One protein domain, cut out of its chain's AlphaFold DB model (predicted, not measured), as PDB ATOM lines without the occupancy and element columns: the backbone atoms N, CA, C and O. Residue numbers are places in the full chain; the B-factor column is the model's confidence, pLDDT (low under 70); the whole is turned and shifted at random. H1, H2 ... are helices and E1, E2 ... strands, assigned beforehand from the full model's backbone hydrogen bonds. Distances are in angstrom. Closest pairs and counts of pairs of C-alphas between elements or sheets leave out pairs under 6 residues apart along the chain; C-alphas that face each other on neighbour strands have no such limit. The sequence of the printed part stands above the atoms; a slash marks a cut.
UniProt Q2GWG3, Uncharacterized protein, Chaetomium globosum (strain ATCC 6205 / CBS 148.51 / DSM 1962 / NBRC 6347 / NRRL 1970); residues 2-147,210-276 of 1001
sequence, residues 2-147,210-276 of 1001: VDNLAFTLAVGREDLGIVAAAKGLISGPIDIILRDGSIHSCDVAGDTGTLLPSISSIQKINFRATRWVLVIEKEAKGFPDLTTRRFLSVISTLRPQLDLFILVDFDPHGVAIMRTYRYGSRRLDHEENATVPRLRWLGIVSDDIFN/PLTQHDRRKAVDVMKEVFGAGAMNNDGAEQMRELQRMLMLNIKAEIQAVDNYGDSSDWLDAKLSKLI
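Overview. This is residues 2 to 147 and 210 to 276 of the 1001 residues of an uncharacterized protein of Chaetomium globosum (strain ATCC 6205 / CBS 148.51 / DSM 1962 / NBRC 6347 / NRRL 1970) (UniProt Q2GWG3). Two strands, E4 and E5, lie between two unlike ends: a small three-strand sheet at one end, and at the other a bundle of the helices H3, H5 and H6, of which H3 reaches into the middle. H2 lies between the two sheets, while H1 and H7 are at the outside and touch no helix. The printed part has 213 residues, in the order H1 E1 E2 E3 E4 H2 E5 H3 H4 H5 H6 E6 H7, a mixed class of helices and strands. The sheet E2 - E1 - E3 is antiparallel and the sheet E4 = E5 parallel. The whole is compact, with a radius of gyration of the C-alphas of 18.2 A, and spans 54 by 45 by 29 A.

Arrangement. Start at H1, residues 2 to 9, which touches no helix. Next find the hairpin of E1, residues 31 to 34, and E2, residues 39 to 41, where N 32 and O 40 are 2.8 A apart, within hydrogen-bond range. On the other side of E1 is antiparallel E3, residues 58 to 62, with N 33 and O 60 at 2.8 A. E4, residues 68 to 72, H2, residues 82 to 94, and E5, residues 99 to 103, form a strand-helix-strand unit, two parallel neighbour strands with a helix between, its crossover right-handed; N 69 and O 99 are 2.8 A apart. H2 only grazes the three-strand sheet, with its residues 87 to 94. H3, residues 108 to 119, touches H5, residues 213 to 227, with residues 108 to 112 alone; the closest C-alphas, of Pro 108 and Ala 219, are 5.0 A apart. H5 and H6, residues 234 to 249, form a helical hairpin at a shallow tilt of 26 degrees, their closest C-alphas, of Ala 219 and Leu 243, 6.0 A apart. H4, residues 142 to 146, only just touches H6, with 3 pairs of C-alphas within 8 A, the closest those of Ser 142 and Glu 242 at 6.8 A. E6, residues 251 to 253, pairs with no named strand, and H7, residues 264 to 276, is apart from E6. In the seven helices every O i to N i+4 pair is within hydrogen-bond range.

Along the chain. Find C-alpha 2, where H1 begins, at (-48.817, -49.552, -25.957). H2 measures 18.1 A, H3 15.9 A, H5 21.2 A and H7 17.9 A. H6 runs 22.2 A from C-alpha 234 at (-27.239, -20.618, -25.737). H7 ends at C-alpha 276, (-30.777, -16.384, -7.759).

Size, cuts and confidence. The C-alphas farthest apart, of Gly 37 and Met 248, are 54.7 A apart. Residues 148 to 209 are not printed, and C-alphas 147 and 210 stand 19.4 A apart across the cut. Look for the long links at residues 10 to 30, 42 to 57 and 120 to 141. Mean pLDDT of the printed part is 74.1; 66 residues are under 70, among them 142 to 147, 227 to 235 and 256 to 266.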
ATOM      1  N   VAL A   2     -47.942 -50.604 -26.528       68.44
ATOM      2  CA  VAL A   2     -48.817 -49.552 -25.957       68.44
ATOM      3  C   VAL A   2     -48.527 -48.167 -26.552       68.44
ATOM      4  O   VAL A   2     -49.429 -47.563 -27.111       68.44
ATOM      5  N   ASP A   3     -47.263 -47.722 -26.543       72.44
ATOM      6  CA  ASP A   3     -46.848 -46.439 -27.148       72.44
ATOM      7  C   ASP A   3     -47.223 -46.311 -28.633       72.44
ATOM      8  O   ASP A   3     -47.590 -45.241 -29.097       72.44
ATOM      9  N   ASN A   4     -47.125 -47.409 -29.390       72.81
ATOM     10  CA  ASN A   4     -47.464 -47.429 -30.810       72.81
ATOM     11  C   ASN A   4     -48.979 -47.295 -31.007       72.81
ATOM     12  O   ASN A   4     -49.402 -46.601 -31.917       72.81
ATOM     13  N   LEU A   5     -49.779 -47.950 -30.159       70.38
ATOM     14  CA  LEU A   5     -51.239 -47.895 -30.217       70.38
ATOM     15  C   LEU A   5     -51.751 -46.494 -29.858       70.38
ATOM     16  O   LEU A   5     -52.548 -45.939 -30.603       70.38
ATOM     17  N   ALA A   6     -51.229 -45.907 -28.777       70.56
ATOM     18  CA  ALA A   6     -51.527 -44.538 -28.356       70.56
ATOM     19  C   ALA A   6     -51.160 -43.518 -29.452       70.56
ATOM     20  O   ALA A   6     -52.006 -42.743 -29.892       70.56
ATOM     21  N   PHE A   7     -49.939 -43.609 -29.999       73.94
ATOM     22  CA  PHE A   7     -49.486 -42.770 -31.112       73.94
ATOM     23  C   PHE A   7     -50.334 -42.936 -32.386       73.94
ATOM     24  O   PHE A   7     -50.697 -41.943 -33.008       73.94
ATOM     25  N   THR A   8     -50.678 -44.166 -32.785       76.44
ATOM     26  CA  THR A   8     -51.502 -44.429 -33.982       76.44
ATOM     27  C   THR A   8     -52.943 -43.938 -33.828       76.44
ATOM     28  O   THR A   8     -53.551 -43.555 -34.824       76.44
ATOM     29  N   LEU A   9     -53.482 -43.925 -32.608       70.69
ATOM     30  CA  LEU A   9     -54.822 -43.413 -32.307       70.69
ATOM     31  C   LEU A   9     -54.843 -41.909 -31.973       70.69
ATOM     32  O   LEU A   9     -55.924 -41.356 -31.811       70.69
ATOM     33  N   ALA A  10     -53.675 -41.255 -31.896       71.69
ATOM     34  CA  ALA A  10     -53.503 -39.862 -31.475       71.69
ATOM     35  C   ALA A  10     -54.107 -39.545 -30.088       71.69
ATOM     36  O   ALA A  10     -54.707 -38.491 -29.889       71.69
ATOM     37  N   VAL A  11     -53.929 -40.462 -29.129       75.69
ATOM     38  CA  VAL A  11     -54.393 -40.331 -27.734       75.69
ATOM     39  C   VAL A  11     -53.262 -40.598 -26.737       75.69
ATOM     40  O   VAL A  11     -52.245 -41.205 -27.084       75.69
ATOM     41  N   GLY A  12     -53.440 -40.183 -25.482       71.75
ATOM     42  CA  GLY A  12     -52.543 -40.541 -24.388       71.75
ATOM     43  C   GLY A  12     -52.734 -41.994 -23.943       71.75
ATOM     44  O   GLY A  12     -53.754 -42.635 -24.203       71.75
ATOM     45  N   ARG A  13     -51.762 -42.548 -23.208       74.50
ATOM     46  CA  ARG A  13     -51.897 -43.908 -22.645       74.50
ATOM     47  C   ARG A  13     -53.082 -44.050 -21.680       74.50
ATOM     48  O   ARG A  13     -53.639 -45.139 -21.551       74.50
ATOM     49  N   GLU A  14     -53.458 -42.969 -21.003       69.31
ATOM     50  CA  GLU A  14     -54.562 -42.948 -20.036       69.31
ATOM     51  C   GLU A  14     -55.945 -43.047 -20.695       69.31
ATOM     52  O   GLU A  14     -56.830 -43.678 -20.121       69.31
ATOM     53  N   ASP A  15     -56.102 -42.547 -21.925       72.44
ATOM     54  CA  ASP A  15     -57.324 -42.697 -22.731       72.44
ATOM     55  C   ASP A  15     -57.546 -44.158 -23.163       72.44
ATOM     56  O   ASP A  15     -58.673 -44.604 -23.363       72.44
ATOM     57  N   LEU A  16     -56.460 -44.941 -23.234       72.75
ATOM     58  CA  LEU A  16     -56.494 -46.400 -23.399       72.75
ATOM     59  C   LEU A  16     -56.717 -47.151 -22.068       72.75
ATOM     60  O   LEU A  16     -56.648 -48.378 -22.038       72.75
ATOM     61  N   GLY A  17     -56.917 -46.436 -20.954       66.69
ATOM     62  CA  GLY A  17     -57.016 -46.996 -19.602       66.69
ATOM     63  C   GLY A  17     -55.682 -47.460 -18.996       66.69
ATOM     64  O   GLY A  17     -55.680 -48.125 -17.960       66.69
ATOM     65  N   ILE A  18     -54.536 -47.143 -19.615       70.88
ATOM     66  CA  ILE A  18     -53.219 -47.679 -19.237       70.88
ATOM     67  C   ILE A  18     -52.407 -46.626 -18.474       70.88
ATOM     68  O   ILE A  18     -51.691 -45.806 -19.047       70.88
ATOM     69  N   VAL A  19     -52.475 -46.683 -17.145       63.56
ATOM     70  CA  VAL A  19     -51.737 -45.777 -16.250       63.56
ATOM     71  C   VAL A  19     -50.320 -46.304 -15.981       63.56
ATOM     72  O   VAL A  19     -50.106 -47.498 -15.772       63.56
ATOM     73  N   ALA A  20     -49.325 -45.412 -15.968       61.69
ATOM     74  CA  ALA A  20     -47.959 -45.756 -15.580       61.69
ATOM     75  C   ALA A  20     -47.833 -45.902 -14.053       61.69
ATOM     76  O   ALA A  20     -48.301 -45.047 -13.303       61.69
ATOM     77  N   ALA A  21     -47.143 -46.948 -13.585       59.53
ATOM     78  CA  ALA A  21     -46.779 -47.070 -12.175       59.53
ATOM     79  C   ALA A  21     -45.841 -45.916 -11.779       59.53
ATOM     80  O   ALA A  21     -44.741 -45.804 -12.326       59.53
ATOM     81  N   ALA A  22     -46.293 -45.063 -10.857       64.94
ATOM     82  CA  ALA A  22     -45.534 -43.914 -10.377       64.94
ATOM     83  C   ALA A  22     -44.255 -44.355  -9.653       64.94
ATOM     84  O   ALA A  22     -44.269 -45.335  -8.904       64.94
ATOM     85  N   LYS A  23     -43.157 -43.623  -9.876       70.19
ATOM     86  CA  LYS A  23     -41.870 -43.867  -9.199       70.19
ATOM     87  C   LYS A  23     -41.240 -42.631  -8.570       70.19
ATOM     88  O   LYS A  23     -40.469 -42.779  -7.627       70.19
ATOM     89  N   GLY A  24     -41.541 -41.435  -9.077       75.81
ATOM     90  CA  GLY A  24     -40.991 -40.200  -8.525       75.81
ATOM     91  C   GLY A  24     -41.386 -39.972  -7.069       75.81
ATOM     92  O   GLY A  24     -42.548 -40.151  -6.695       75.81
ATOM     93  N   LEU A  25     -40.414 -39.540  -6.269       82.31
ATOM     94  CA  LEU A  25     -40.616 -39.074  -4.901       82.31
ATOM     95  C   LEU A  25     -40.577 -37.540  -4.853       82.31
ATOM     96  O   LEU A  25     -39.883 -36.901  -5.643       82.31
ATOM     97  N   ILE A  26     -41.285 -36.957  -3.891       83.31
ATOM     98  CA  ILE A  26     -41.274 -35.527  -3.573       83.31
ATOM     99  C   ILE A  26     -41.078 -35.320  -2.065       83.31
ATOM    100  O   ILE A  26     -41.562 -36.099  -1.243       83.31
ATOM    101  N   SER A  27     -40.359 -34.261  -1.701       84.75
ATOM    102  CA  SER A  27     -40.203 -33.788  -0.324       84.75
ATOM    103  C   SER A  27     -40.093 -32.260  -0.313       84.75
ATOM    104  O   SER A  27     -39.680 -31.663  -1.310       84.75
ATOM    105  N   GLY A  28     -40.485 -31.632   0.796       85.31
ATOM    106  CA  GLY A  28     -40.443 -30.183   1.004       85.31
ATOM    107  C   GLY A  28     -41.827 -29.549   1.210       85.31
ATOM    108  O   GLY A  28     -42.836 -30.254   1.214       85.31
ATOM    109  N   PRO A  29     -41.903 -28.211   1.372       85.62
ATOM    110  CA  PRO A  29     -43.107 -27.503   1.815       85.62
ATOM    111  C   PRO A  29     -44.140 -27.332   0.685       85.62
ATOM    112  O   PRO A  29     -44.454 -26.224   0.240       85.62
ATOM    113  N   ILE A  30     -44.682 -28.454   0.221       86.31
ATOM    114  CA  ILE A  30     -45.762 -28.572  -0.757       86.31
ATOM    115  C   ILE A  30     -46.806 -29.530  -0.172       86.31
ATOM    116  O   ILE A  30     -46.444 -30.569   0.371       86.31
ATOM    117  N   ASP A  31     -48.093 -29.214  -0.314       88.50
ATOM    118  CA  ASP A  31     -49.174 -30.168  -0.035       88.50
ATOM    119  C   ASP A  31     -49.934 -30.478  -1.331       88.50
ATOM    120  O   ASP A  31     -50.313 -29.570  -2.079       88.50
ATOM    121  N   ILE A  32     -50.183 -31.758  -1.598       88.88
ATOM    122  CA  ILE A  32     -50.992 -32.226  -2.724       88.88
ATOM    123  C   ILE A  32     -52.374 -32.603  -2.186       88.88
ATOM    124  O   ILE A  32     -52.509 -33.509  -1.367       88.88
ATOM    125  N   ILE A  33     -53.408 -31.904  -2.644       89.25
ATOM    126  CA  ILE A  33     -54.806 -32.165  -2.291       89.25
ATOM    127  C   ILE A  33     -55.405 -33.038  -3.394       89.25
ATOM    128  O   ILE A  33     -55.410 -32.644  -4.568       89.25
ATOM    129  N   LEU A  34     -55.887 -34.221  -3.023       88.62
ATOM    130  CA  LEU A  34     -56.491 -35.189  -3.935       88.62
ATOM    131  C   LEU A  34     -58.010 -34.996  -4.043       88.62
ATOM    132  O   LEU A  34     -58.648 -34.361  -3.205       88.62
ATOM    133  N   ARG A  35     -58.605 -35.542  -5.109       87.56
ATOM    134  CA  ARG A  35     -60.042 -35.407  -5.428       87.56
ATOM    135  C   ARG A  35     -60.979 -36.140  -4.463       87.56
ATOM    136  O   ARG A  35     -62.173 -35.869  -4.483       87.56
ATOM    137  N   ASP A  36     -60.451 -37.028  -3.625       86.75
ATOM    138  CA  ASP A  36     -61.163 -37.648  -2.499       86.75
ATOM    139  C   ASP A  36     -61.189 -36.758  -1.236       86.75
ATOM    140  O   ASP A  36     -61.812 -37.115  -0.237       86.75
ATOM    141  N   GLY A  37     -60.540 -35.588  -1.277       81.44
ATOM    142  CA  GLY A  37     -60.421 -34.652  -0.158       81.44
ATOM    143  C   GLY A  37     -59.233 -34.925   0.769       81.44
ATOM    144  O   GLY A  37     -59.021 -34.156   1.709       81.44
ATOM    145  N   SER A  38     -58.441 -35.972   0.522       85.44
ATOM    146  CA  SER A  38     -57.219 -36.234   1.285       85.44
ATOM    147  C   SER A  38     -56.111 -35.222   0.958       85.44
ATOM    148  O   SER A  38     -56.040 -34.656  -0.138       85.44
ATOM    149  N   ILE A  39     -55.241 -34.962   1.940       85.19
ATOM    150  CA  ILE A  39     -54.137 -34.001   1.828       85.19
ATOM    151  C   ILE A  39     -52.820 -34.731   2.081       85.19
ATOM    152  O   ILE A  39     -52.479 -35.061   3.215       85.19
ATOM    153  N   HIS A  40     -52.068 -34.954   1.010       83.94
ATOM    154  CA  HIS A  40     -50.715 -35.488   1.048       83.94
ATOM    155  C   HIS A  40     -49.738 -34.325   1.264       83.94
ATOM    156  O   HIS A  40     -49.312 -33.672   0.312       83.94
ATOM    157  N   SER A  41     -49.400 -34.043   2.522       81.75
ATOM    158  CA  SER A  41     -48.270 -33.164   2.845       81.75
ATOM    159  C   SER A  41     -46.964 -33.825   2.400       81.75
ATOM    160  O   SER A  41     -46.710 -34.969   2.769       81.75
ATOM    161  N   CYS A  42     -46.129 -33.113   1.644       82.12
ATOM    162  CA  CYS A  42     -44.767 -33.541   1.298       82.12
ATOM    163  C   CYS A  42     -43.723 -33.036   2.318       82.12
ATOM    164  O   CYS A  42     -42.535 -33.328   2.199       82.12
ATOM    165  N   ASP A  43     -44.176 -32.305   3.340       74.06
ATOM    166  CA  ASP A  43     -43.403 -31.657   4.410       74.06
ATOM    167  C   ASP A  43     -43.073 -32.651   5.552       74.06
ATOM    168  O   ASP A  43     -43.149 -32.324   6.736       74.06
ATOM    169  N   VAL A  44     -42.816 -33.919   5.203       59.69
ATOM    170  CA  VAL A  44     -42.664 -35.030   6.157       59.69
ATOM    171  C   VAL A  44     -41.201 -35.168   6.567       59.69
ATOM    172  O   VAL A  44     -40.350 -35.536   5.762       59.69
ATOM    173  N   ALA A  45     -40.913 -34.910   7.843       49.00
ATOM    174  CA  ALA A  45     -39.574 -34.999   8.428       49.00
ATOM    175  C   ALA A  45     -39.151 -36.455   8.734       49.00
ATOM    176  O   ALA A  45     -38.942 -36.820   9.890       49.00
ATOM    177  N   GLY A  46     -39.061 -37.293   7.698       53.47
ATOM    178  CA  GLY A  46     -38.586 -38.676   7.776       53.47
ATOM    179  C   GLY A  46     -37.730 -39.062   6.568       53.47
ATOM    180  O   GLY A  46     -37.769 -38.399   5.535       53.47
ATOM    181  N   ASP A  47     -36.972 -40.153   6.693       56.19
ATOM    182  CA  ASP A  47     -35.935 -40.562   5.726       56.19
ATOM    183  C   ASP A  47     -36.476 -41.042   4.358       56.19
ATOM    184  O   ASP A  47     -35.708 -41.419   3.470       56.19
ATOM    185  N   THR A  48     -37.799 -41.048   4.168       62.38
ATOM    186  CA  THR A  48     -38.487 -41.517   2.960       62.38
ATOM    187  C   THR A  48     -39.375 -40.424   2.356       62.38
ATOM    188  O   THR A  48     -40.297 -39.911   2.987       62.38
ATOM    189  N   GLY A  49     -39.105 -40.070   1.096       73.12
ATOM    190  CA  GLY A  49     -39.907 -39.096   0.349       73.12
ATOM    191  C   GLY A  49     -41.323 -39.595   0.036       73.12
ATOM    192  O   GLY A  49     -41.582 -40.796  -0.028       73.12
ATOM    193  N   THR A  50     -42.247 -38.664  -0.204       81.12
ATOM    194  CA  THR A  50     -43.640 -38.974  -0.560       81.12
ATOM    195  C   THR A  50     -43.720 -39.435  -2.015       81.12
ATOM    196  O   THR A  50     -43.221 -38.744  -2.898       81.12
ATOM    197  N   LEU A  51     -44.363 -40.572  -2.298       81.19
ATOM    198  CA  LEU A  51     -44.581 -41.033  -3.676       81.19
ATOM    199  C   LEU A  51     -45.562 -40.109  -4.415       81.19
ATOM    200  O   LEU A  51     -46.620 -39.771  -3.880       81.19
ATOM    201  N   LEU A  52     -45.234 -39.724  -5.652       82.75
ATOM    202  CA  LEU A  52     -46.106 -38.882  -6.471       82.75
ATOM    203  C   LEU A  52     -47.419 -39.607  -6.836       82.75
ATOM    204  O   LEU A  52     -47.375 -40.697  -7.414       82.75
ATOM    205  N   PRO A  53     -48.595 -39.011  -6.556       79.19
ATOM    206  CA  PRO A  53     -49.879 -39.550  -6.990       79.19
ATOM    207  C   PRO A  53     -50.081 -39.367  -8.503       79.19
ATOM    208  O   PRO A  53     -49.409 -38.562  -9.152       79.19
ATOM    209  N   SER A  54     -51.052 -40.085  -9.072       79.44
ATOM    210  CA  SER A  54     -51.467 -39.866 -10.462       79.44
ATOM    211  C   SER A  54     -52.009 -38.446 -10.649       79.44
ATOM    212  O   SER A  54     -52.802 -37.972  -9.837       79.44
ATOM    213  N   ILE A  55     -51.645 -37.780 -11.748       80.88
ATOM    214  CA  ILE A  55     -52.110 -36.417 -12.070       80.88
ATOM    215  C   ILE A  55     -53.646 -36.347 -12.045       80.88
ATOM    216  O   ILE A  55     -54.220 -35.383 -11.542       80.88
ATOM    217  N   SER A  56     -54.314 -37.405 -12.507       79.88
ATOM    218  CA  SER A  56     -55.772 -37.493 -12.610       79.88
ATOM    219  C   SER A  56     -56.484 -37.581 -11.250       79.88
ATOM    220  O   SER A  56     -57.676 -37.279 -11.187       79.88
ATOM    221  N   SER A  57     -55.788 -37.939 -10.158       83.44
ATOM    222  CA  SER A  57     -56.338 -37.888  -8.792       83.44
ATOM    223  C   SER A  57     -56.024 -36.584  -8.051       83.44
ATOM    224  O   SER A  57     -56.636 -36.327  -7.016       83.44
ATOM    225  N   ILE A  58     -55.146 -35.722  -8.578       85.88
ATOM    226  CA  ILE A  58     -54.875 -34.399  -7.999       85.88
ATOM    227  C   ILE A  58     -56.078 -33.470  -8.241       85.88
ATOM    228  O   ILE A  58     -56.652 -33.415  -9.335       85.88
ATOM    229  N   GLN A  59     -56.462 -32.727  -7.201       86.25
ATOM    230  CA  GLN A  59     -57.430 -31.630  -7.267       86.25
ATOM    231  C   GLN A  59     -56.730 -30.266  -7.223       86.25
ATOM    232  O   GLN A  59     -57.104 -29.353  -7.958       86.25
ATOM    233  N   LYS A  60     -55.722 -30.108  -6.353       87.50
ATOM    234  CA  LYS A  60     -55.014 -28.839  -6.133       87.50
ATOM    235  C   LYS A  60     -53.626 -29.079  -5.536       87.50
ATOM    236  O   LYS A  60     -53.456 -29.966  -4.708       87.50
ATOM    237  N   ILE A  61     -52.653 -28.246  -5.900       89.25
ATOM    238  CA  ILE A  61     -51.319 -28.219  -5.281       89.25
ATOM    239  C   ILE A  61     -51.184 -26.928  -4.464       89.25
ATOM    240  O   ILE A  61     -51.451 -25.834  -4.972       89.25
ATOM    241  N   ASN A  62     -50.785 -27.044  -3.199       87.62
ATOM    242  CA  ASN A  62     -50.442 -25.924  -2.330       87.62
ATOM    243  C   ASN A  62     -48.919 -25.784  -2.242       87.62
ATOM    244  O   ASN A  62     -48.245 -26.643  -1.693       87.62
ATOM    245  N   PHE A  63     -48.374 -24.681  -2.750       85.06
ATOM    246  CA  PHE A  63     -46.924 -24.457  -2.818       85.06
ATOM    247  C   PHE A  63     -46.322 -23.819  -1.552       85.06
ATOM    248  O   PHE A  63     -45.123 -23.553  -1.536       85.06
ATOM    249  N   ARG A  64     -47.146 -23.511  -0.535       84.56
ATOM    250  CA  ARG A  64     -46.775 -22.872   0.749       84.56
ATOM    251  C   ARG A  64     -45.676 -21.805   0.593       84.56
ATOM    252  O   ARG A  64     -45.947 -20.744   0.034       84.56
ATOM    253  N   ALA A  65     -44.466 -22.079   1.081       80.31
ATOM    254  CA  ALA A  65     -43.322 -21.163   1.074       80.31
ATOM    255  C   ALA A  65     -42.278 -21.466  -0.024       80.31
ATOM    256  O   ALA A  65     -41.253 -20.786  -0.092       80.31
ATOM    257  N   THR A  66     -42.523 -22.467  -0.877       84.12
ATOM    258  CA  THR A  66     -41.596 -22.937  -1.915       84.12
ATOM    259  C   THR A  66     -41.241 -21.818  -2.901       84.12
ATOM    260  O   THR A  66     -42.123 -21.168  -3.473       84.12
ATOM    261  N   ARG A  67     -39.933 -21.600  -3.099       82.44
ATOM    262  CA  ARG A  67     -39.357 -20.579  -4.003       82.44
ATOM    263  C   ARG A  67     -38.785 -21.170  -5.291       82.44
ATOM    264  O   ARG A  67     -38.840 -20.525  -6.335       82.44
ATOM    265  N   TRP A  68     -38.276 -22.392  -5.210       86.44
ATOM    266  CA  TRP A  68     -37.734 -23.172  -6.314       86.44
ATOM    267  C   TRP A  68     -38.070 -24.653  -6.114       86.44
ATOM    268  O   TRP A  68     -38.417 -25.069  -5.010       86.44
ATOM    269  N   VAL A  69     -37.965 -25.442  -7.179       86.44
ATOM    270  CA  VAL A  69     -38.055 -26.907  -7.172       86.44
ATOM    271  C   VAL A  69     -36.789 -27.454  -7.820       86.44
ATOM    272  O   VAL A  69     -36.439 -27.050  -8.930       86.44
ATOM    273  N   LEU A  70     -36.113 -28.365  -7.123       86.44
ATOM    274  CA  LEU A  70     -34.920 -29.052  -7.605       86.44
ATOM    275  C   LEU A  70     -35.265 -30.506  -7.931       86.44
ATOM    276  O   LEU A  70     -35.718 -31.256  -7.070       86.44
ATOM    277  N   VAL A  71     -35.043 -30.893  -9.182       86.56
ATOM    278  CA  VAL A  71     -35.109 -32.279  -9.652       86.56
ATOM    279  C   VAL A  71     -33.724 -32.904  -9.475       86.56
ATOM    280  O   VAL A  71     -32.733 -32.293  -9.872       86.56
ATOM    281  N   ILE A  72     -33.650 -34.098  -8.891       82.00
ATOM    282  CA  ILE A  72     -32.391 -34.795  -8.582       82.00
ATOM    283  C   ILE A  72     -32.448 -36.210  -9.179       82.00
ATOM    284  O   ILE A  72     -33.445 -36.911  -8.998       82.00
ATOM    285  N   GLU A  73     -31.402 -36.619  -9.900       73.62
ATOM    286  CA  GLU A  73     -31.150 -38.027 -10.265       73.62
ATOM    287  C   GLU A  73     -30.648 -38.802  -9.030       73.62
ATOM    288  O   GLU A  73     -29.854 -38.266  -8.258       73.62
ATOM    289  N   LYS A  74     -31.107 -40.041  -8.812       58.59
ATOM    290  CA  LYS A  74     -30.687 -40.860  -7.659       58.59
ATOM    291  C   LYS A  74     -30.584 -42.376  -7.919       58.59
ATOM    292  O   LYS A  74     -30.151 -43.094  -7.021       58.59
ATOM    293  N   GLU A  75     -30.937 -42.905  -9.094       49.59
ATOM    294  CA  GLU A  75     -30.883 -44.360  -9.335       49.59
ATOM    295  C   GLU A  75     -30.455 -44.730 -10.760       49.59
ATOM    296  O   GLU A  75     -31.077 -44.340 -11.747       49.59
ATOM    297  N   ALA A  76     -29.469 -45.632 -10.849       37.75
ATOM    298  CA  ALA A  76     -28.747 -46.060 -12.056       37.75
ATOM    299  C   ALA A  76     -29.566 -46.775 -13.165       37.75
ATOM    300  O   ALA A  76     -29.008 -47.514 -13.979       37.75
ATOM    301  N   LYS A  77     -30.892 -46.582 -13.222       42.97
ATOM    302  CA  LYS A  77     -31.738 -46.892 -14.391       42.97
ATOM    303  C   LYS A  77     -32.416 -45.657 -15.016       42.97
ATOM    304  O   LYS A  77     -33.088 -45.807 -16.036       42.97
ATOM    305  N   GLY A  78     -32.153 -44.451 -14.502       53.72
ATOM    306  CA  GLY A  78     -31.659 -43.339 -15.326       53.72
ATOM    307  C   GLY A  78     -32.557 -42.755 -16.420       53.72
ATOM    308  O   GLY A  78     -32.028 -42.197 -17.378       53.72
ATOM    309  N   PHE A  79     -33.886 -42.882 -16.348       59.66
ATOM    310  CA  PHE A  79     -34.806 -42.147 -17.230       59.66
ATOM    311  C   PHE A  79     -36.118 -41.794 -16.512       59.66
ATOM    312  O   PHE A  79     -36.708 -42.663 -15.863       59.66
ATOM    313  N   PRO A  80     -36.620 -40.554 -16.659       66.12
ATOM    314  CA  PRO A  80     -37.750 -40.068 -15.874       66.12
ATOM    315  C   PRO A  80     -39.090 -40.659 -16.322       66.12
ATOM    316  O   PRO A  80     -39.407 -40.702 -17.516       66.12
ATOM    317  N   ASP A  81     -39.898 -41.086 -15.349       76.56
ATOM    318  CA  ASP A  81     -41.224 -41.647 -15.584       76.56
ATOM    319  C   ASP A  81     -42.253 -40.574 -15.972       76.56
ATOM    320  O   ASP A  81     -42.129 -39.383 -15.669       76.56
ATOM    321  N   LEU A  82     -43.292 -41.016 -16.683       77.56
ATOM    322  CA  LEU A  82     -44.318 -40.144 -17.248       77.56
ATOM    323  C   LEU A  82     -45.073 -39.354 -16.165       77.56
ATOM    324  O   LEU A  82     -45.381 -38.182 -16.378       77.56
ATOM    325  N   THR A  83     -45.304 -39.958 -14.996       80.44
ATOM    326  CA  THR A  83     -45.959 -39.312 -13.850       80.44
ATOM    327  C   THR A  83     -45.133 -38.132 -13.342       80.44
ATOM    328  O   THR A  83     -45.646 -37.017 -13.279       80.44
ATOM    329  N   THR A  84     -43.834 -38.322 -13.088       84.00
ATOM    330  CA  THR A  84     -42.925 -37.241 -12.663       84.00
ATOM    331  C   THR A  84     -42.808 -36.135 -13.715       84.00
ATOM    332  O   THR A  84     -42.889 -34.952 -13.382       84.00
ATOM    333  N   ARG A  85     -42.690 -36.495 -15.003       86.38
ATOM    334  CA  ARG A  85     -42.641 -35.526 -16.114       86.38
ATOM    335  C   ARG A  85     -43.901 -34.656 -16.182       86.38
ATOM    336  O   ARG A  85     -43.789 -33.431 -16.231       86.38
ATOM    337  N   ARG A  86     -45.087 -35.275 -16.143       84.19
ATOM    338  CA  ARG A  86     -46.377 -34.569 -16.159       84.19
ATOM    339  C   ARG A  86     -46.583 -33.718 -14.906       84.19
ATOM    340  O   ARG A  86     -47.026 -32.580 -15.012       84.19
ATOM    341  N   PHE A  87     -46.199 -34.216 -13.731       86.25
ATOM    342  CA  PHE A  87     -46.290 -33.470 -12.473       86.25
ATOM    343  C   PHE A  87     -45.440 -32.187 -12.497       86.25
ATOM    344  O   PHE A  87     -45.926 -31.113 -12.140       86.25
ATOM    345  N   LEU A  88     -44.200 -32.256 -12.998       88.56
ATOM    346  CA  LEU A  88     -43.341 -31.076 -13.148       88.56
ATOM    347  C   LEU A  88     -43.861 -30.092 -14.209       88.56
ATOM    348  O   LEU A  88     -43.736 -28.881 -14.022       88.56
ATOM    349  N   SER A  89     -44.491 -30.575 -15.285       89.19
ATOM    350  CA  SER A  89     -45.160 -29.709 -16.267       89.19
ATOM    351  C   SER A  89     -46.369 -28.987 -15.656       89.19
ATOM    352  O   SER A  89     -46.507 -27.772 -15.798       89.19
ATOM    353  N   VAL A  90     -47.183 -29.692 -14.858       87.50
ATOM    354  CA  VAL A  90     -48.279 -29.101 -14.071       87.50
ATOM    355  C   VAL A  90     -47.752 -28.035 -13.101       87.50
ATOM    356  O   VAL A  90     -48.321 -26.946 -13.046       87.50
ATOM    357  N   ILE A  91     -46.636 -28.272 -12.399       88.19
ATOM    358  CA  ILE A  91     -45.986 -27.241 -11.566       88.19
ATOM    359  C   ILE A  91     -45.549 -26.032 -12.405       88.19
ATOM    360  O   ILE A  91     -45.865 -24.897 -12.042       88.19
ATOM    361  N   SER A  92     -44.873 -26.254 -13.537       88.94
ATOM    362  CA  SER A  92     -44.395 -25.182 -14.423       88.94
ATOM    363  C   SER A  92     -45.527 -24.317 -14.989       88.94
ATOM    364  O   SER A  92     -45.315 -23.129 -15.243       88.94
ATOM    365  N   THR A  93     -46.712 -24.900 -15.187       88.06
ATOM    366  CA  THR A  93     -47.912 -24.214 -15.686       88.06
ATOM    367  C   THR A  93     -48.679 -23.507 -14.564       88.06
ATOM    368  O   THR A  93     -49.078 -22.356 -14.731       88.06
ATOM    369  N   LEU A  94     -48.848 -24.141 -13.397       85.38
ATOM    370  CA  LEU A  94     -49.553 -23.555 -12.245       85.38
ATOM    371  C   LEU A  94     -48.754 -22.451 -11.537       85.38
ATOM    372  O   LEU A  94     -49.344 -21.576 -10.897       85.38
ATOM    373  N   ARG A  95     -47.418 -22.487 -11.613       83.44
ATOM    374  CA  ARG A  95     -46.532 -21.488 -11.002       83.44
ATOM    375  C   ARG A  95     -45.416 -21.039 -11.958       83.44
ATOM    376  O   ARG A  95     -44.248 -21.331 -11.710       83.44
ATOM    377  N   PRO A  96     -45.721 -20.245 -13.004       84.31
ATOM    378  CA  PRO A  96     -44.714 -19.747 -13.945       84.31
ATOM    379  C   PRO A  96     -43.636 -18.840 -13.323       84.31
ATOM    380  O   PRO A  96     -42.652 -18.530 -13.991       84.31
ATOM    381  N   GLN A  97     -43.806 -18.391 -12.079       80.19
ATOM    382  CA  GLN A  97     -42.822 -17.623 -11.308       80.19
ATOM    383  C   GLN A  97     -41.962 -18.479 -10.359       80.19
ATOM    384  O   GLN A  97     -41.168 -17.923  -9.607       80.19
ATOM    385  N   LEU A  98     -42.157 -19.801 -10.334       84.19
ATOM    386  CA  LEU A  98     -41.362 -20.731  -9.534       84.19
ATOM    387  C   LEU A  98     -40.175 -21.224 -10.361       84.19
ATOM    388  O   LEU A  98     -40.351 -21.656 -11.502       84.19
ATOM    389  N   ASP A  99     -38.976 -21.160  -9.792       83.69
ATOM    390  CA  ASP A  99     -37.781 -21.616 -10.494       83.69
ATOM    391  C   ASP A  99     -37.652 -23.141 -10.465       83.69
ATOM    392  O   ASP A  99     -37.838 -23.780  -9.433       83.69
ATOM    393  N   LEU A 100     -37.340 -23.718 -11.624       85.44
ATOM    394  CA  LEU A 100     -37.240 -25.158 -11.848       85.44
ATOM    395  C   LEU A 100     -35.803 -25.494 -12.236       85.44
ATOM    396  O   LEU A 100     -35.338 -25.099 -13.308       85.44
ATOM    397  N   PHE A 101     -35.117 -26.233 -11.369       87.12
ATOM    398  CA  PHE A 101     -33.724 -26.640 -11.523       87.12
ATOM    399  C   PHE A 101     -33.597 -28.161 -11.652       87.12
ATOM    400  O   PHE A 101     -34.430 -28.899 -11.126       87.12
ATOM    401  N   ILE A 102     -32.537 -28.639 -12.307       84.75
ATOM    402  CA  ILE A 102     -32.182 -30.063 -12.333       84.75
ATOM    403  C   ILE A 102     -30.691 -30.309 -12.083       84.75
ATOM    404  O   ILE A 102     -29.827 -29.724 -12.744       84.75
ATOM    405  N   LEU A 103     -30.419 -31.213 -11.144       84.81
ATOM    406  CA  LEU A 103     -29.122 -31.782 -10.801       84.81
ATOM    407  C   LEU A 103     -29.055 -33.215 -11.358       84.81
ATOM    408  O   LEU A 103     -29.919 -34.047 -11.084       84.81
ATOM    409  N   VAL A 104     -28.041 -33.458 -12.183       83.31
ATOM    410  CA  VAL A 104     -27.711 -34.721 -12.864       83.31
ATOM    411  C   VAL A 104     -26.193 -34.889 -12.832       83.31
ATOM    412  O   VAL A 104     -25.483 -33.890 -12.670       83.31
ATOM    413  N   ASP A 105     -25.715 -36.120 -13.010       83.62
ATOM    414  CA  ASP A 105     -24.288 -36.431 -13.132       83.62
ATOM    415  C   ASP A 105     -23.616 -35.627 -14.257       83.62
ATOM    416  O   ASP A 105     -24.241 -35.292 -15.274       83.62
ATOM    417  N   PHE A 106     -22.317 -35.360 -14.100       82.88
ATOM    418  CA  PHE A 106     -21.477 -34.791 -15.154       82.88
ATOM    419  C   PHE A 106     -21.117 -35.886 -16.162       82.88
ATOM    420  O   PHE A 106     -19.965 -36.308 -16.270       82.88
ATOM    421  N   ASP A 107     -22.118 -36.380 -16.890       86.31
ATOM    422  CA  ASP A 107     -21.920 -37.351 -17.960       86.31
ATOM    423  C   ASP A 107     -22.960 -37.239 -19.105       86.31
ATOM    424  O   ASP A 107     -23.959 -36.512 -19.010       86.31
ATOM    425  N   PRO A 108     -22.742 -37.945 -20.234       88.12
ATOM    426  CA  PRO A 108     -23.633 -37.896 -21.396       88.12
ATOM    427  C   PRO A 108     -25.040 -38.481 -21.179       88.12
ATOM    428  O   PRO A 108     -25.933 -38.247 -22.003       88.12
ATOM    429  N   HIS A 109     -25.258 -39.243 -20.105       85.88
ATOM    430  CA  HIS A 109     -26.570 -39.727 -19.681       85.88
ATOM    431  C   HIS A 109     -27.293 -38.667 -18.855       85.88
ATOM    432  O   HIS A 109     -28.446 -38.369 -19.171       85.88
ATOM    433  N   GLY A 110     -26.614 -38.005 -17.914       86.06
ATOM    434  CA  GLY A 110     -27.156 -36.861 -17.172       86.06
ATOM    435  C   GLY A 110     -27.685 -35.754 -18.094       86.06
ATOM    436  O   GLY A 110     -28.844 -35.332 -17.989       86.06
ATOM    437  N   VAL A 111     -26.896 -35.365 -19.105       87.25
ATOM    438  CA  VAL A 111     -27.325 -34.396 -20.134       87.25
ATOM    439  C   VAL A 111     -28.556 -34.899 -20.913       87.25
ATOM    440  O   VAL A 111     -29.463 -34.119 -21.215       87.25
ATOM    441  N   ALA A 112     -28.649 -36.200 -21.204       87.75
ATOM    442  CA  ALA A 112     -29.803 -36.785 -21.893       87.75
ATOM    443  C   ALA A 112     -31.067 -36.874 -21.014       87.75
ATOM    444  O   ALA A 112     -32.175 -36.709 -21.532       87.75
ATOM    445  N   ILE A 113     -30.927 -37.087 -19.704       85.94
ATOM    446  CA  ILE A 113     -32.026 -37.066 -18.725       85.94
ATOM    447  C   ILE A 113     -32.624 -35.659 -18.650       85.94
ATOM    448  O   ILE A 113     -33.835 -35.489 -18.818       85.94
ATOM    449  N   MET A 114     -31.775 -34.637 -18.506       86.50
ATOM    450  CA  MET A 114     -32.192 -33.232 -18.522       86.50
ATOM    451  C   MET A 114     -32.891 -32.859 -19.839       86.50
ATOM    452  O   MET A 114     -33.990 -32.297 -19.813       86.50
ATOM    453  N   ARG A 115     -32.337 -33.259 -20.994       87.38
ATOM    454  CA  ARG A 115     -32.993 -33.065 -22.302       87.38
ATOM    455  C   ARG A 115     -34.336 -33.794 -22.405       87.38
ATOM    456  O   ARG A 115     -35.270 -33.229 -22.966       87.38
ATOM    457  N   THR A 116     -34.471 -34.986 -21.815       86.69
ATOM    458  CA  THR A 116     -35.729 -35.759 -21.807       86.69
ATOM    459  C   THR A 116     -36.831 -35.059 -21.009       86.69
ATOM    460  O   THR A 116     -37.979 -35.035 -21.451       86.69
ATOM    461  N   TYR A 117     -36.505 -34.446 -19.867       86.44
ATOM    462  CA  TYR A 117     -37.450 -33.587 -19.146       86.44
ATOM    463  C   TYR A 117     -37.797 -32.318 -19.937       86.44
ATOM    464  O   TYR A 117     -38.958 -31.910 -19.980       86.44
ATOM    465  N   ARG A 118     -36.798 -31.674 -20.550       87.00
ATOM    466  CA  ARG A 118     -36.944 -30.332 -21.127       87.00
ATOM    467  C   ARG A 118     -37.613 -30.308 -22.502       87.00
ATOM    468  O   ARG A 118     -38.459 -29.450 -22.744       87.00
ATOM    469  N   TYR A 119     -37.248 -31.242 -23.378       85.56
ATOM    470  CA  TYR A 119     -37.678 -31.304 -24.781       85.56
ATOM    471  C   TYR A 119     -38.494 -32.560 -25.117       85.56
ATOM    472  O   TYR A 119     -39.058 -32.644 -26.203       85.56
ATOM    473  N   GLY A 120     -38.588 -33.524 -24.198       80.31
ATOM    474  CA  GLY A 120     -39.305 -34.778 -24.414       80.31
ATOM    475  C   GLY A 120     -38.456 -35.856 -25.086       80.31
ATOM    476  O   GLY A 120     -37.227 -35.838 -25.022       80.31
ATOM    477  N   SER A 121     -39.115 -36.851 -25.680       77.00
ATOM    478  CA  SER A 121     -38.439 -37.953 -26.366       77.00
ATOM    479  C   SER A 121     -39.380 -38.654 -27.344       77.00
ATOM    480  O   SER A 121     -40.472 -39.049 -26.950       77.00
ATOM    481  N   ARG A 122     -38.903 -38.909 -28.576       69.69
ATOM    482  CA  ARG A 122     -39.703 -39.348 -29.747       69.69
ATOM    483  C   ARG A 122     -40.679 -40.511 -29.540       69.69
ATOM    484  O   ARG A 122     -41.625 -40.676 -30.300       69.69
ATOM    485  N   ARG A 123     -40.447 -41.362 -28.537       67.12
ATOM    486  CA  ARG A 123     -41.340 -42.485 -28.201       67.12
ATOM    487  C   ARG A 123     -42.623 -42.035 -27.482       67.12
ATOM    488  O   ARG A 123     -43.565 -42.810 -27.414       67.12
ATOM    489  N   LEU A 124     -42.636 -40.823 -26.930       71.06
ATOM    490  CA  LEU A 124     -43.700 -40.234 -26.116       71.06
ATOM    491  C   LEU A 124     -44.145 -38.870 -26.680       71.06
ATOM    492  O   LEU A 124     -44.655 -38.043 -25.937       71.06
ATOM    493  N   ASP A 125     -43.971 -38.622 -27.982       73.00
ATOM    494  CA  ASP A 125     -44.443 -37.380 -28.628       73.00
ATOM    495  C   ASP A 125     -45.987 -37.296 -28.693       73.00
ATOM    496  O   ASP A 125     -46.534 -36.237 -28.978       73.00
ATOM    497  N   HIS A 126     -46.686 -38.401 -28.395       71.81
ATOM    498  CA  HIS A 126     -48.142 -38.474 -28.203       71.81
ATOM    499  C   HIS A 126     -48.588 -38.179 -26.756       71.81
ATOM    500  O   HIS A 126     -49.781 -38.174 -26.474       71.81
ATOM    501  N   GLU A 127     -47.656 -37.979 -25.818       78.81
ATOM    502  CA  GLU A 127     -47.977 -37.685 -24.419       78.81
ATOM    503  C   GLU A 127     -48.032 -36.175 -24.180       78.81
ATOM    504  O   GLU A 127     -47.000 -35.502 -24.073       78.81
ATOM    505  N   GLU A 128     -49.247 -35.639 -24.049       77.38
ATOM    506  CA  GLU A 128     -49.441 -34.239 -23.685       77.38
ATOM    507  C   GLU A 128     -48.825 -33.893 -22.321       77.38
ATOM    508  O   GLU A 128     -48.717 -34.722 -21.413       77.38
ATOM    509  N   ASN A 129     -48.451 -32.618 -22.161       79.56
ATOM    510  CA  ASN A 129     -47.977 -32.045 -20.898       79.56
ATOM    511  C   ASN A 129     -46.808 -32.827 -20.255       79.56
ATOM    512  O   ASN A 129     -46.612 -32.794 -19.046       79.56
ATOM    513  N   ALA A 130     -46.002 -33.533 -21.058       82.19
ATOM    514  CA  ALA A 130     -44.898 -34.364 -20.584       82.19
ATOM    515  C   ALA A 130     -43.517 -33.679 -20.670       82.19
ATOM    516  O   ALA A 130     -42.494 -34.367 -20.589       82.19
ATOM    517  N   THR A 131     -43.445 -32.360 -20.873       87.62
ATOM    518  CA  THR A 131     -42.186 -31.605 -21.034       87.62
ATOM    519  C   THR A 131     -42.157 -30.328 -20.194       87.62
ATOM    520  O   THR A 131     -43.196 -29.776 -19.823       87.62
ATOM    521  N   VAL A 132     -40.945 -29.861 -19.875       87.12
ATOM    522  CA  VAL A 132     -40.696 -28.667 -19.052       87.12
ATOM    523  C   VAL A 132     -39.626 -27.783 -19.719       87.12
ATOM    524  O   VAL A 132     -38.482 -27.753 -19.263       87.12
ATOM    525  N   PRO A 133     -39.952 -27.022 -20.787       85.81
ATOM    526  CA  PRO A 133     -38.966 -26.251 -21.566       85.81
ATOM    527  C   PRO A 133     -38.167 -25.202 -20.773       85.81
ATOM    528  O   PRO A 133     -37.136 -24.715 -21.241       85.81
ATOM    529  N   ARG A 134     -38.643 -24.855 -19.570       83.75
ATOM    530  CA  ARG A 134     -38.060 -23.872 -18.646       83.75
ATOM    531  C   ARG A 134     -37.157 -24.464 -17.558       83.75
ATOM    532  O   ARG A 134     -36.622 -23.700 -16.762       83.75
ATOM    533  N   LEU A 135     -36.992 -25.785 -17.518       85.69
ATOM    534  CA  LEU A 135     -36.106 -26.462 -16.572       85.69
ATOM    535  C   LEU A 135     -34.646 -26.045 -16.822       85.69
ATOM    536  O   LEU A 135     -34.126 -26.244 -17.923       85.69
ATOM    537  N   ARG A 136     -33.996 -25.455 -15.815       83.38
ATOM    538  CA  ARG A 136     -32.603 -24.989 -15.877       83.38
ATOM    539  C   ARG A 136     -31.651 -26.048 -15.327       83.38
ATOM    540  O   ARG A 136     -31.890 -26.606 -14.260       83.38
ATOM    541  N   TRP A 137     -30.562 -26.317 -16.041       82.75
ATOM    542  CA  TRP A 137     -29.518 -27.221 -15.563       82.75
ATOM    543  C   TRP A 137     -28.727 -26.528 -14.443       82.75
ATOM    544  O   TRP A 137     -28.231 -25.421 -14.624       82.75
ATOM    545  N   LEU A 138     -28.681 -27.157 -13.268       75.62
ATOM    546  CA  LEU A 138     -27.925 -26.712 -12.088       75.62
ATOM    547  C   LEU A 138     -26.646 -27.541 -11.885       75.62
ATOM    548  O   LEU A 138     -25.775 -27.145 -11.111       75.62
ATOM    549  N   GLY A 139     -26.587 -28.706 -12.541       64.06
ATOM    550  CA  GLY A 139     -25.716 -29.825 -12.202       64.06
ATOM    551  C   GLY A 139     -24.222 -29.539 -12.239       64.06
ATOM    552  O   GLY A 139     -23.785 -28.435 -12.569       64.06
ATOM    553  N   ILE A 140     -23.445 -30.561 -11.885       67.31
ATOM    554  CA  ILE A 140     -21.992 -30.511 -12.011       67.31
ATOM    555  C   ILE A 140     -21.670 -30.268 -13.491       67.31
ATOM    556  O   ILE A 140     -22.080 -31.040 -14.358       67.31
ATOM    557  N   VAL A 141     -20.967 -29.175 -13.763       70.12
ATOM    558  CA  VAL A 141     -20.361 -28.845 -15.058       70.12
ATOM    559  C   VAL A 141     -18.844 -28.848 -14.901       70.12
ATOM    560  O   VAL A 141     -18.327 -28.825 -13.783       70.12
ATOM    561  N   SER A 142     -18.092 -28.839 -16.000       68.19
ATOM    562  CA  SER A 142     -16.627 -28.868 -15.930       68.19
ATOM    563  C   SER A 142     -16.048 -27.702 -15.126       68.19
ATOM    564  O   SER A 142     -15.026 -27.841 -14.466       68.19
ATOM    565  N   ASP A 143     -16.710 -26.542 -15.168       67.88
ATOM    566  CA  ASP A 143     -16.295 -25.354 -14.424       67.88
ATOM    567  C   ASP A 143     -16.395 -25.565 -12.896       67.88
ATOM    568  O   ASP A 143     -15.685 -24.889 -12.157       67.88
ATOM    569  N   ASP A 144     -17.193 -26.520 -12.404       65.38
ATOM    570  CA  ASP A 144     -17.196 -26.906 -10.983       65.38
ATOM    571  C   ASP A 144     -16.033 -27.849 -10.640       65.38
ATOM    572  O   ASP A 144     -15.514 -27.805  -9.532       65.38
ATOM    573  N   ILE A 145     -15.613 -28.683 -11.598       64.00
ATOM    574  CA  ILE A 145     -14.553 -29.693 -11.436       64.00
ATOM    575  C   ILE A 145     -13.150 -29.054 -11.477       64.00
ATOM    576  O   ILE A 145     -12.194 -29.626 -10.955       64.00
ATOM    577  N   PHE A 146     -13.005 -27.871 -12.090       59.38
ATOM    578  CA  PHE A 146     -11.693 -27.275 -12.389       59.38
ATOM    579  C   PHE A 146     -11.354 -25.952 -11.667       59.38
ATOM    580  O   PHE A 146     -10.184 -25.579 -11.644       59.38
ATOM    581  N   ASN A 147     -12.306 -25.236 -11.054       49.06
ATOM    582  CA  ASN A 147     -12.072 -23.874 -10.521       49.06
ATOM    583  C   ASN A 147     -11.666 -23.784  -9.024       49.06
ATOM    584  O   ASN A 147     -11.793 -22.723  -8.405       49.06
ATOM    585  N   PRO A 210     -13.083 -42.116 -15.944       59.44
ATOM    586  CA  PRO A 210     -12.925 -42.037 -17.390       59.44
ATOM    587  C   PRO A 210     -14.252 -42.319 -18.114       59.44
ATOM    588  O   PRO A 210     -15.023 -43.189 -17.703       59.44
ATOM    589  N   LEU A 211     -14.501 -41.647 -19.244       55.97
ATOM    590  CA  LEU A 211     -15.651 -41.970 -20.092       55.97
ATOM    591  C   LEU A 211     -15.539 -43.395 -20.651       55.97
ATOM    592  O   LEU A 211     -14.591 -43.741 -21.365       55.97
ATOM    593  N   THR A 212     -16.572 -44.206 -20.431       65.69
ATOM    594  CA  THR A 212     -16.683 -45.527 -21.055       65.69
ATOM    595  C   THR A 212     -16.910 -45.404 -22.564       65.69
ATOM    596  O   THR A 212     -17.233 -44.345 -23.111       65.69
ATOM    597  N   GLN A 213     -16.777 -46.510 -23.299       55.75
ATOM    598  CA  GLN A 213     -17.154 -46.517 -24.713       55.75
ATOM    599  C   GLN A 213     -18.675 -46.320 -24.918       55.75
ATOM    600  O   GLN A 213     -19.084 -45.867 -25.985       55.75
ATOM    601  N   HIS A 214     -19.510 -46.617 -23.911       62.03
ATOM    602  CA  HIS A 214     -20.949 -46.342 -23.953       62.03
ATOM    603  C   HIS A 214     -21.214 -44.838 -23.839       62.03
ATOM    604  O   HIS A 214     -21.843 -44.275 -24.734       62.03
ATOM    605  N   ASP A 215     -20.627 -44.180 -22.835       66.75
ATOM    606  CA  ASP A 215     -20.736 -42.731 -22.630       66.75
ATOM    607  C   ASP A 215     -20.256 -41.964 -23.873       66.75
ATOM    608  O   ASP A 215     -20.933 -41.059 -24.355       66.75
ATOM    609  N   ARG A 216     -19.130 -42.383 -24.473       71.12
ATOM    610  CA  ARG A 216     -18.584 -41.773 -25.700       71.12
ATOM    611  C   ARG A 216     -19.508 -41.945 -26.915       71.12
ATOM    612  O   ARG A 216     -19.688 -40.990 -27.671       71.12
ATOM    613  N   ARG A 217     -20.145 -43.117 -27.093       66.44
ATOM    614  CA  ARG A 217     -21.196 -43.317 -28.119       66.44
ATOM    615  C   ARG A 217     -22.413 -42.412 -27.811       66.44
ATOM    616  O   ARG A 217     -22.874 -41.696 -28.699       66.44
ATOM    617  N   LYS A 218     -22.870 -42.357 -26.550       78.69
ATOM    618  CA  LYS A 218     -24.023 -41.549 -26.111       78.69
ATOM    619  C   LYS A 218     -23.800 -40.043 -26.286       78.69
ATOM    620  O   LYS A 218     -24.704 -39.367 -26.770       78.69
ATOM    621  N   ALA A 219     -22.612 -39.527 -25.971       73.94
ATOM    622  CA  ALA A 219     -22.247 -38.127 -26.185       73.94
ATOM    623  C   ALA A 219     -22.355 -37.739 -27.661       73.94
ATOM    624  O   ALA A 219     -22.968 -36.729 -27.991       73.94
ATOM    625  N   VAL A 220     -21.825 -38.574 -28.559       74.06
ATOM    626  CA  VAL A 220     -21.918 -38.363 -30.010       74.06
ATOM    627  C   VAL A 220     -23.370 -38.361 -30.495       74.06
ATOM    628  O   VAL A 220     -23.718 -37.546 -31.347       74.06
ATOM    629  N   ASP A 221     -24.238 -39.211 -29.946       79.62
ATOM    630  CA  ASP A 221     -25.657 -39.222 -30.314       79.62
ATOM    631  C   ASP A 221     -26.427 -38.014 -29.755       79.62
ATOM    632  O   ASP A 221     -27.174 -37.377 -30.498       79.62
ATOM    633  N   VAL A 222     -26.176 -37.598 -28.507       78.50
ATOM    634  CA  VAL A 222     -26.762 -36.365 -27.949       78.50
ATOM    635  C   VAL A 222     -26.254 -35.123 -28.694       78.50
ATOM    636  O   VAL A 222     -27.042 -34.227 -28.983       78.50
ATOM    637  N   MET A 223     -24.982 -35.072 -29.105       77.94
ATOM    638  CA  MET A 223     -24.465 -33.982 -29.944       77.94
ATOM    639  C   MET A 223     -25.173 -33.909 -31.309       77.94
ATOM    640  O   MET A 223     -25.467 -32.806 -31.768       77.94
ATOM    641  N   LYS A 224     -25.523 -35.044 -31.937       78.50
ATOM    642  CA  LYS A 224     -26.361 -35.053 -33.156       78.50
ATOM    643  C   LYS A 224     -27.768 -34.515 -32.879       78.50
ATOM    644  O   LYS A 224     -28.288 -33.756 -33.691       78.50
ATOM    645  N   GLU A 225     -28.377 -34.868 -31.747       77.62
ATOM    646  CA  GLU A 225     -29.688 -34.339 -31.332       77.62
ATOM    647  C   GLU A 225     -29.656 -32.834 -31.011       77.62
ATOM    648  O   GLU A 225     -30.657 -32.146 -31.206       77.62
ATOM    649  N   VAL A 226     -28.534 -32.311 -30.505       72.69
ATOM    650  CA  VAL A 226     -28.322 -30.868 -30.289       72.69
ATOM    651  C   VAL A 226     -28.137 -30.147 -31.629       72.69
ATOM    652  O   VAL A 226     -28.743 -29.103 -31.847       72.69
ATOM    653  N   PHE A 227     -27.345 -30.708 -32.547       64.94
ATOM    654  CA  PHE A 227     -27.060 -30.106 -33.856       64.94
ATOM    655  C   PHE A 227     -28.261 -30.160 -34.821       64.94
ATOM    656  O   PHE A 227     -28.493 -29.229 -35.586       64.94
ATOM    657  N   GLY A 228     -29.057 -31.231 -34.773       56.56
ATOM    658  CA  GLY A 228     -30.236 -31.421 -35.628       56.56
ATOM    659  C   GLY A 228     -31.468 -30.591 -35.243       56.56
ATOM    660  O   GLY A 228     -32.498 -30.719 -35.900       56.56
ATOM    661  N   ALA A 229     -31.395 -29.770 -34.189       54.97
ATOM    662  CA  ALA A 229     -32.523 -29.004 -33.651       54.97
ATOM    663  C   ALA A 229     -32.726 -27.613 -34.296       54.97
ATOM    664  O   ALA A 229     -33.622 -26.876 -33.890       54.97
ATOM    665  N   GLY A 230     -31.909 -27.243 -35.288       48.75
ATOM    666  CA  GLY A 230     -31.899 -25.906 -35.890       48.75
ATOM    667  C   GLY A 230     -30.849 -24.983 -35.264       48.75
ATOM    668  O   GLY A 230     -29.887 -25.445 -34.655       48.75
ATOM    669  N   ALA A 231     -31.001 -23.669 -35.454       39.59
ATOM    670  CA  ALA A 231     -30.021 -22.680 -34.997       39.59
ATOM    671  C   ALA A 231     -29.786 -22.776 -33.476       39.59
ATOM    672  O   ALA A 231     -30.732 -22.668 -32.695       39.59
ATOM    673  N   MET A 232     -28.529 -22.980 -33.061       54.16
ATOM    674  CA  MET A 232     -28.201 -23.216 -31.652       54.16
ATOM    675  C   MET A 232     -28.602 -22.033 -30.766       54.16
ATOM    676  O   MET A 232     -28.116 -20.915 -30.929       54.16
ATOM    677  N   ASN A 233     -29.446 -22.321 -29.779       63.69
ATOM    678  CA  ASN A 233     -29.650 -21.469 -28.617       63.69
ATOM    679  C   ASN A 233     -28.470 -21.608 -27.635       63.69
ATOM    680  O   ASN A 233     -27.697 -22.567 -27.703       63.69
ATOM    681  N   ASN A 234     -28.337 -20.651 -26.711       64.00
ATOM    682  CA  ASN A 234     -27.239 -20.618 -25.737       64.00
ATOM    683  C   ASN A 234     -27.141 -21.930 -24.943       64.00
ATOM    684  O   ASN A 234     -26.063 -22.506 -24.837       64.00
ATOM    685  N   ASP A 235     -28.278 -22.438 -24.469       67.00
ATOM    686  CA  ASP A 235     -28.414 -23.679 -23.707       67.00
ATOM    687  C   ASP A 235     -27.932 -24.911 -24.500       67.00
ATOM    688  O   ASP A 235     -27.367 -25.846 -23.933       67.00
ATOM    689  N   GLY A 236     -28.150 -24.934 -25.820       71.88
ATOM    690  CA  GLY A 236     -27.654 -25.976 -26.719       71.88
ATOM    691  C   GLY A 236     -26.150 -25.862 -26.970       71.88
ATOM    692  O   GLY A 236     -25.459 -26.877 -27.005       71.88
ATOM    693  N   ALA A 237     -25.624 -24.639 -27.074       74.12
ATOM    694  CA  ALA A 237     -24.185 -24.388 -27.161       74.12
ATOM    695  C   ALA A 237     -23.449 -24.731 -25.846       74.12
ATOM    696  O   ALA A 237     -22.311 -25.193 -25.885       74.12
ATOM    697  N   GLU A 238     -24.100 -24.556 -24.696       76.00
ATOM    698  CA  GLU A 238     -23.630 -24.992 -23.375       76.00
ATOM    699  C   GLU A 238     -23.616 -26.525 -23.265       76.00
ATOM    700  O   GLU A 238     -22.569 -27.108 -23.000       76.00
ATOM    701  N   GLN A 239     -24.719 -27.204 -23.603       80.44
ATOM    702  CA  GLN A 239     -24.770 -28.675 -23.683       80.44
ATOM    703  C   GLN A 239     -23.701 -29.247 -24.631       80.44
ATOM    704  O   GLN A 239     -23.048 -30.238 -24.309       80.44
ATOM    705  N   MET A 240     -23.499 -28.615 -25.793       77.88
ATOM    706  CA  MET A 240     -22.458 -28.990 -26.753       77.88
ATOM    707  C   MET A 240     -21.053 -28.797 -26.168       77.88
ATOM    708  O   MET A 240     -20.221 -29.691 -26.300       77.88
ATOM    709  N   ARG A 241     -20.792 -27.669 -25.492       78.06
ATOM    710  CA  ARG A 241     -19.512 -27.376 -24.826       78.06
ATOM    711  C   ARG A 241     -19.173 -28.427 -23.776       78.06
ATOM    712  O   ARG A 241     -18.055 -28.933 -23.784       78.06
ATOM    713  N   GLU A 242     -20.120 -28.775 -22.909       78.88
ATOM    714  CA  GLU A 242     -19.864 -29.730 -21.829       78.88
ATOM    715  C   GLU A 242     -19.653 -31.148 -22.367       78.88
ATOM    716  O   GLU A 242     -18.677 -31.793 -21.995       78.88
ATOM    717  N   LEU A 243     -20.453 -31.599 -23.342       76.25
ATOM    718  CA  LEU A 243     -20.224 -32.886 -24.019       76.25
ATOM    719  C   LEU A 243     -18.877 -32.923 -24.762       76.25
ATOM    720  O   LEU A 243     -18.203 -33.953 -24.763       76.25
ATOM    721  N   GLN A 244     -18.451 -31.811 -25.369       70.12
ATOM    722  CA  GLN A 244     -17.129 -31.696 -25.992       70.12
ATOM    723  C   GLN A 244     -16.000 -31.720 -24.955       70.12
ATOM    724  O   GLN A 244     -15.011 -32.413 -25.171       70.12
ATOM    725  N   ARG A 245     -16.142 -31.028 -23.817       64.25
ATOM    726  CA  ARG A 245     -15.168 -31.054 -22.712       64.25
ATOM    727  C   ARG A 245     -15.040 -32.454 -22.111       64.25
ATOM    728  O   ARG A 245     -13.920 -32.953 -22.028       64.25
ATOM    729  N   MET A 246     -16.157 -33.124 -21.806       73.38
ATOM    730  CA  MET A 246     -16.187 -34.538 -21.397       73.38
ATOM    731  C   MET A 246     -15.412 -35.415 -22.394       73.38
ATOM    732  O   MET A 246     -14.556 -36.197 -21.992       73.38
ATOM    733  N   LEU A 247     -15.676 -35.270 -23.701       55.22
ATOM    734  CA  LEU A 247     -15.049 -36.079 -24.754       55.22
ATOM    735  C   LEU A 247     -13.560 -35.792 -24.975       55.22
ATOM    736  O   LEU A 247     -12.809 -36.731 -25.226       55.22
ATOM    737  N   MET A 248     -13.131 -34.528 -24.918       50.12
ATOM    738  CA  MET A 248     -11.731 -34.135 -25.138       50.12
ATOM    739  C   MET A 248     -10.839 -34.458 -23.940       50.12
ATOM    740  O   MET A 248      -9.681 -34.816 -24.125       50.12
ATOM    741  N   LEU A 249     -11.380 -34.359 -22.724       50.97
ATOM    742  CA  LEU A 249     -10.676 -34.703 -21.486       50.97
ATOM    743  C   LEU A 249     -10.871 -36.182 -21.096       50.97
ATOM    744  O   LEU A 249     -10.179 -36.686 -20.221       50.97
ATOM    745  N   ASN A 250     -11.793 -36.884 -21.764       57.78
ATOM    746  CA  ASN A 250     -12.183 -38.275 -21.521       57.78
ATOM    747  C   ASN A 250     -12.684 -38.545 -20.083       57.78
ATOM    748  O   ASN A 250     -12.458 -39.631 -19.555       57.78
ATOM    749  N   ILE A 251     -13.394 -37.596 -19.459       68.69
ATOM    750  CA  ILE A 251     -13.865 -37.691 -18.061       68.69
ATOM    751  C   ILE A 251     -15.388 -37.597 -17.886       68.69
ATOM    752  O   ILE A 251     -16.087 -37.001 -18.707       68.69
ATOM    753  N   LYS A 252     -15.863 -38.128 -16.754       80.50
ATOM    754  CA  LYS A 252     -17.169 -37.885 -16.131       80.50
ATOM    755  C   LYS A 252     -17.078 -37.871 -14.599       80.50
ATOM    756  O   LYS A 252     -16.072 -38.304 -14.043       80.50
ATOM    757  N   ALA A 253     -18.127 -37.408 -13.919       77.19
ATOM    758  CA  ALA A 253     -18.246 -37.478 -12.456       77.19
ATOM    759  C   ALA A 253     -19.704 -37.690 -12.014       77.19
ATOM    760  O   ALA A 253     -20.623 -37.133 -12.616       77.19
ATOM    761  N   GLU A 254     -19.907 -38.478 -10.958       75.50
ATOM    762  CA  GLU A 254     -21.219 -38.705 -10.329       75.50
ATOM    763  C   GLU A 254     -21.566 -37.566  -9.350       75.50
ATOM    764  O   GLU A 254     -20.665 -36.979  -8.752       75.50
ATOM    765  N   ILE A 255     -22.853 -37.279  -9.110       72.56
ATOM    766  CA  ILE A 255     -23.298 -36.254  -8.136       72.56
ATOM    767  C   ILE A 255     -22.682 -36.491  -6.745       72.56
ATOM    768  O   ILE A 255     -22.281 -35.546  -6.064       72.56
ATOM    769  N   GLN A 256     -22.543 -37.761  -6.354       66.06
ATOM    770  CA  GLN A 256     -21.982 -38.201  -5.069       66.06
ATOM    771  C   GLN A 256     -20.496 -37.821  -4.885       66.06
ATOM    772  O   GLN A 256     -19.957 -37.920  -3.782       66.06
ATOM    773  N   ALA A 257     -19.819 -37.333  -5.931       59.06
ATOM    774  CA  ALA A 257     -18.496 -36.725  -5.814       59.06
ATOM    775  C   ALA A 257     -18.492 -35.485  -4.896       59.06
ATOM    776  O   ALA A 257     -17.491 -35.244  -4.224       59.06
ATOM    777  N   VAL A 258     -19.599 -34.731  -4.828       55.62
ATOM    778  CA  VAL A 258     -19.702 -33.496  -4.024       55.62
ATOM    779  C   VAL A 258     -19.753 -33.798  -2.520       55.62
ATOM    780  O   VAL A 258     -19.060 -33.136  -1.749       55.62
ATOM    781  N   ASP A 259     -20.468 -34.848  -2.100       51.53
ATOM    782  CA  ASP A 259     -20.526 -35.286  -0.689       51.53
ATOM    783  C   ASP A 259     -19.160 -35.759  -0.149       51.53
ATOM    784  O   ASP A 259     -18.917 -35.755   1.057       51.53
ATOM    785  N   ASN A 260     -18.237 -36.158  -1.032       46.28
ATOM    786  CA  ASN A 260     -16.869 -36.530  -0.655       46.28
ATOM    787  C   ASN A 260     -15.945 -35.315  -0.440       46.28
ATOM    788  O   ASN A 260     -14.821 -35.486   0.038       46.28
ATOM    789  N   TYR A 261     -16.396 -34.107  -0.795       41.75
ATOM    790  CA  TYR A 261     -15.597 -32.881  -0.759       41.75
ATOM    791  C   TYR A 261     -15.909 -31.984   0.452       41.75
ATOM    792  O   TYR A 261     -15.018 -31.336   1.001       41.75
ATOM    793  N   GLY A 262     -17.165 -31.963   0.902       48.25
ATOM    794  CA  GLY A 262     -17.626 -31.141   2.020       48.25
ATOM    795  C   GLY A 262     -19.103 -31.378   2.325       48.25
ATOM    796  O   GLY A 262     -19.679 -32.366   1.879       48.25
ATOM    797  N   ASP A 263     -19.727 -30.465   3.072       56.38
ATOM    798  CA  ASP A 263     -21.186 -30.455   3.186       56.38
ATOM    799  C   ASP A 263     -21.771 -30.027   1.830       56.38
ATOM    800  O   ASP A 263     -21.541 -28.906   1.365       56.38
ATOM    801  N   SER A 264     -22.503 -30.921   1.160       60.75
ATOM    802  CA  SER A 264     -23.101 -30.631  -0.148       60.75
ATOM    803  C   SER A 264     -24.146 -29.511  -0.088       60.75
ATOM    804  O   SER A 264     -24.435 -28.897  -1.121       60.75
ATOM    805  N   SER A 265     -24.624 -29.159   1.113       63.97
ATOM    806  CA  SER A 265     -25.416 -27.953   1.371       63.97
ATOM    807  C   SER A 265     -24.660 -26.678   0.983       63.97
ATOM    808  O   SER A 265     -25.227 -25.844   0.282       63.97
ATOM    809  N   ASP A 266     -23.378 -26.539   1.351       64.94
ATOM    810  CA  ASP A 266     -22.585 -25.327   1.079       64.94
ATOM    811  C   ASP A 266     -22.357 -25.131  -0.432       64.94
ATOM    812  O   ASP A 266     -22.485 -24.021  -0.960       64.94
ATOM    813  N   TRP A 267     -22.062 -26.219  -1.157       72.62
ATOM    814  CA  TRP A 267     -21.919 -26.194  -2.619       72.62
ATOM    815  C   TRP A 267     -23.240 -25.819  -3.301       72.62
ATOM    816  O   TRP A 267     -23.266 -24.971  -4.202       72.62
ATOM    817  N   LEU A 268     -24.348 -26.418  -2.849       73.38
ATOM    818  CA  LEU A 268     -25.676 -26.179  -3.402       73.38
ATOM    819  C   LEU A 268     -26.161 -24.750  -3.124       73.38
ATOM    820  O   LEU A 268     -26.655 -24.097  -4.044       73.38
ATOM    821  N   ASP A 269     -25.961 -24.227  -1.914       74.44
ATOM    822  CA  ASP A 269     -26.307 -22.847  -1.561       74.44
ATOM    823  C   ASP A 269     -25.437 -21.834  -2.315       74.44
ATOM    824  O   ASP A 269     -25.960 -20.819  -2.783       74.44
ATOM    825  N   ALA A 270     -24.147 -22.106  -2.541       72.00
ATOM    826  CA  ALA A 270     -23.292 -21.252  -3.370       72.00
ATOM    827  C   ALA A 270     -23.746 -21.230  -4.846       72.00
ATOM    828  O   ALA A 270     -23.803 -20.160  -5.466       72.00
ATOM    829  N   LYS A 271     -24.109 -22.391  -5.409       72.81
ATOM    830  CA  LYS A 271     -24.687 -22.541  -6.759       72.81
ATOM    831  C   LYS A 271     -26.022 -21.809  -6.899       72.81
ATOM    832  O   LYS A 271     -26.193 -21.001  -7.817       72.81
ATOM    833  N   LEU A 272     -26.959 -22.072  -5.988       73.00
ATOM    834  CA  LEU A 272     -28.291 -21.472  -5.995       73.00
ATOM    835  C   LEU A 272     -28.219 -19.962  -5.762       73.00
ATOM    836  O   LEU A 272     -28.866 -19.223  -6.498       73.00
ATOM    837  N   SER A 273     -27.393 -19.483  -4.827       69.88
ATOM    838  CA  SER A 273     -27.224 -18.044  -4.566       69.88
ATOM    839  C   SER A 273     -26.729 -17.300  -5.804       69.88
ATOM    840  O   SER A 273     -27.365 -16.332  -6.214       69.88
ATOM    841  N   LYS A 274     -25.681 -17.799  -6.483       66.25
ATOM    842  CA  LYS A 274     -25.182 -17.209  -7.743       66.25
ATOM    843  C   LYS A 274     -26.281 -17.109  -8.810       66.25
ATOM    844  O   LYS A 274     -26.400 -16.081  -9.472       66.25
ATOM    845  N   LEU A 275     -27.105 -18.147  -8.974       62.22
ATOM    846  CA  LEU A 275     -28.180 -18.177  -9.977       62.22
ATOM    847  C   LEU A 275     -29.413 -17.347  -9.591       62.22
ATOM    848  O   LEU A 275     -30.081 -16.805 -10.475       62.22
ATOM    849  N   ILE A 276     -29.711 -17.234  -8.298       61.06
ATOM    850  CA  ILE A 276     -30.777 -16.384  -7.759       61.06
ATOM    851  C   ILE A 276     -30.372 -14.910  -7.879       61.06
ATOM    852  O   ILE A 276     -31.172 -14.112  -8.363       61.06
TER     853      ILE A 276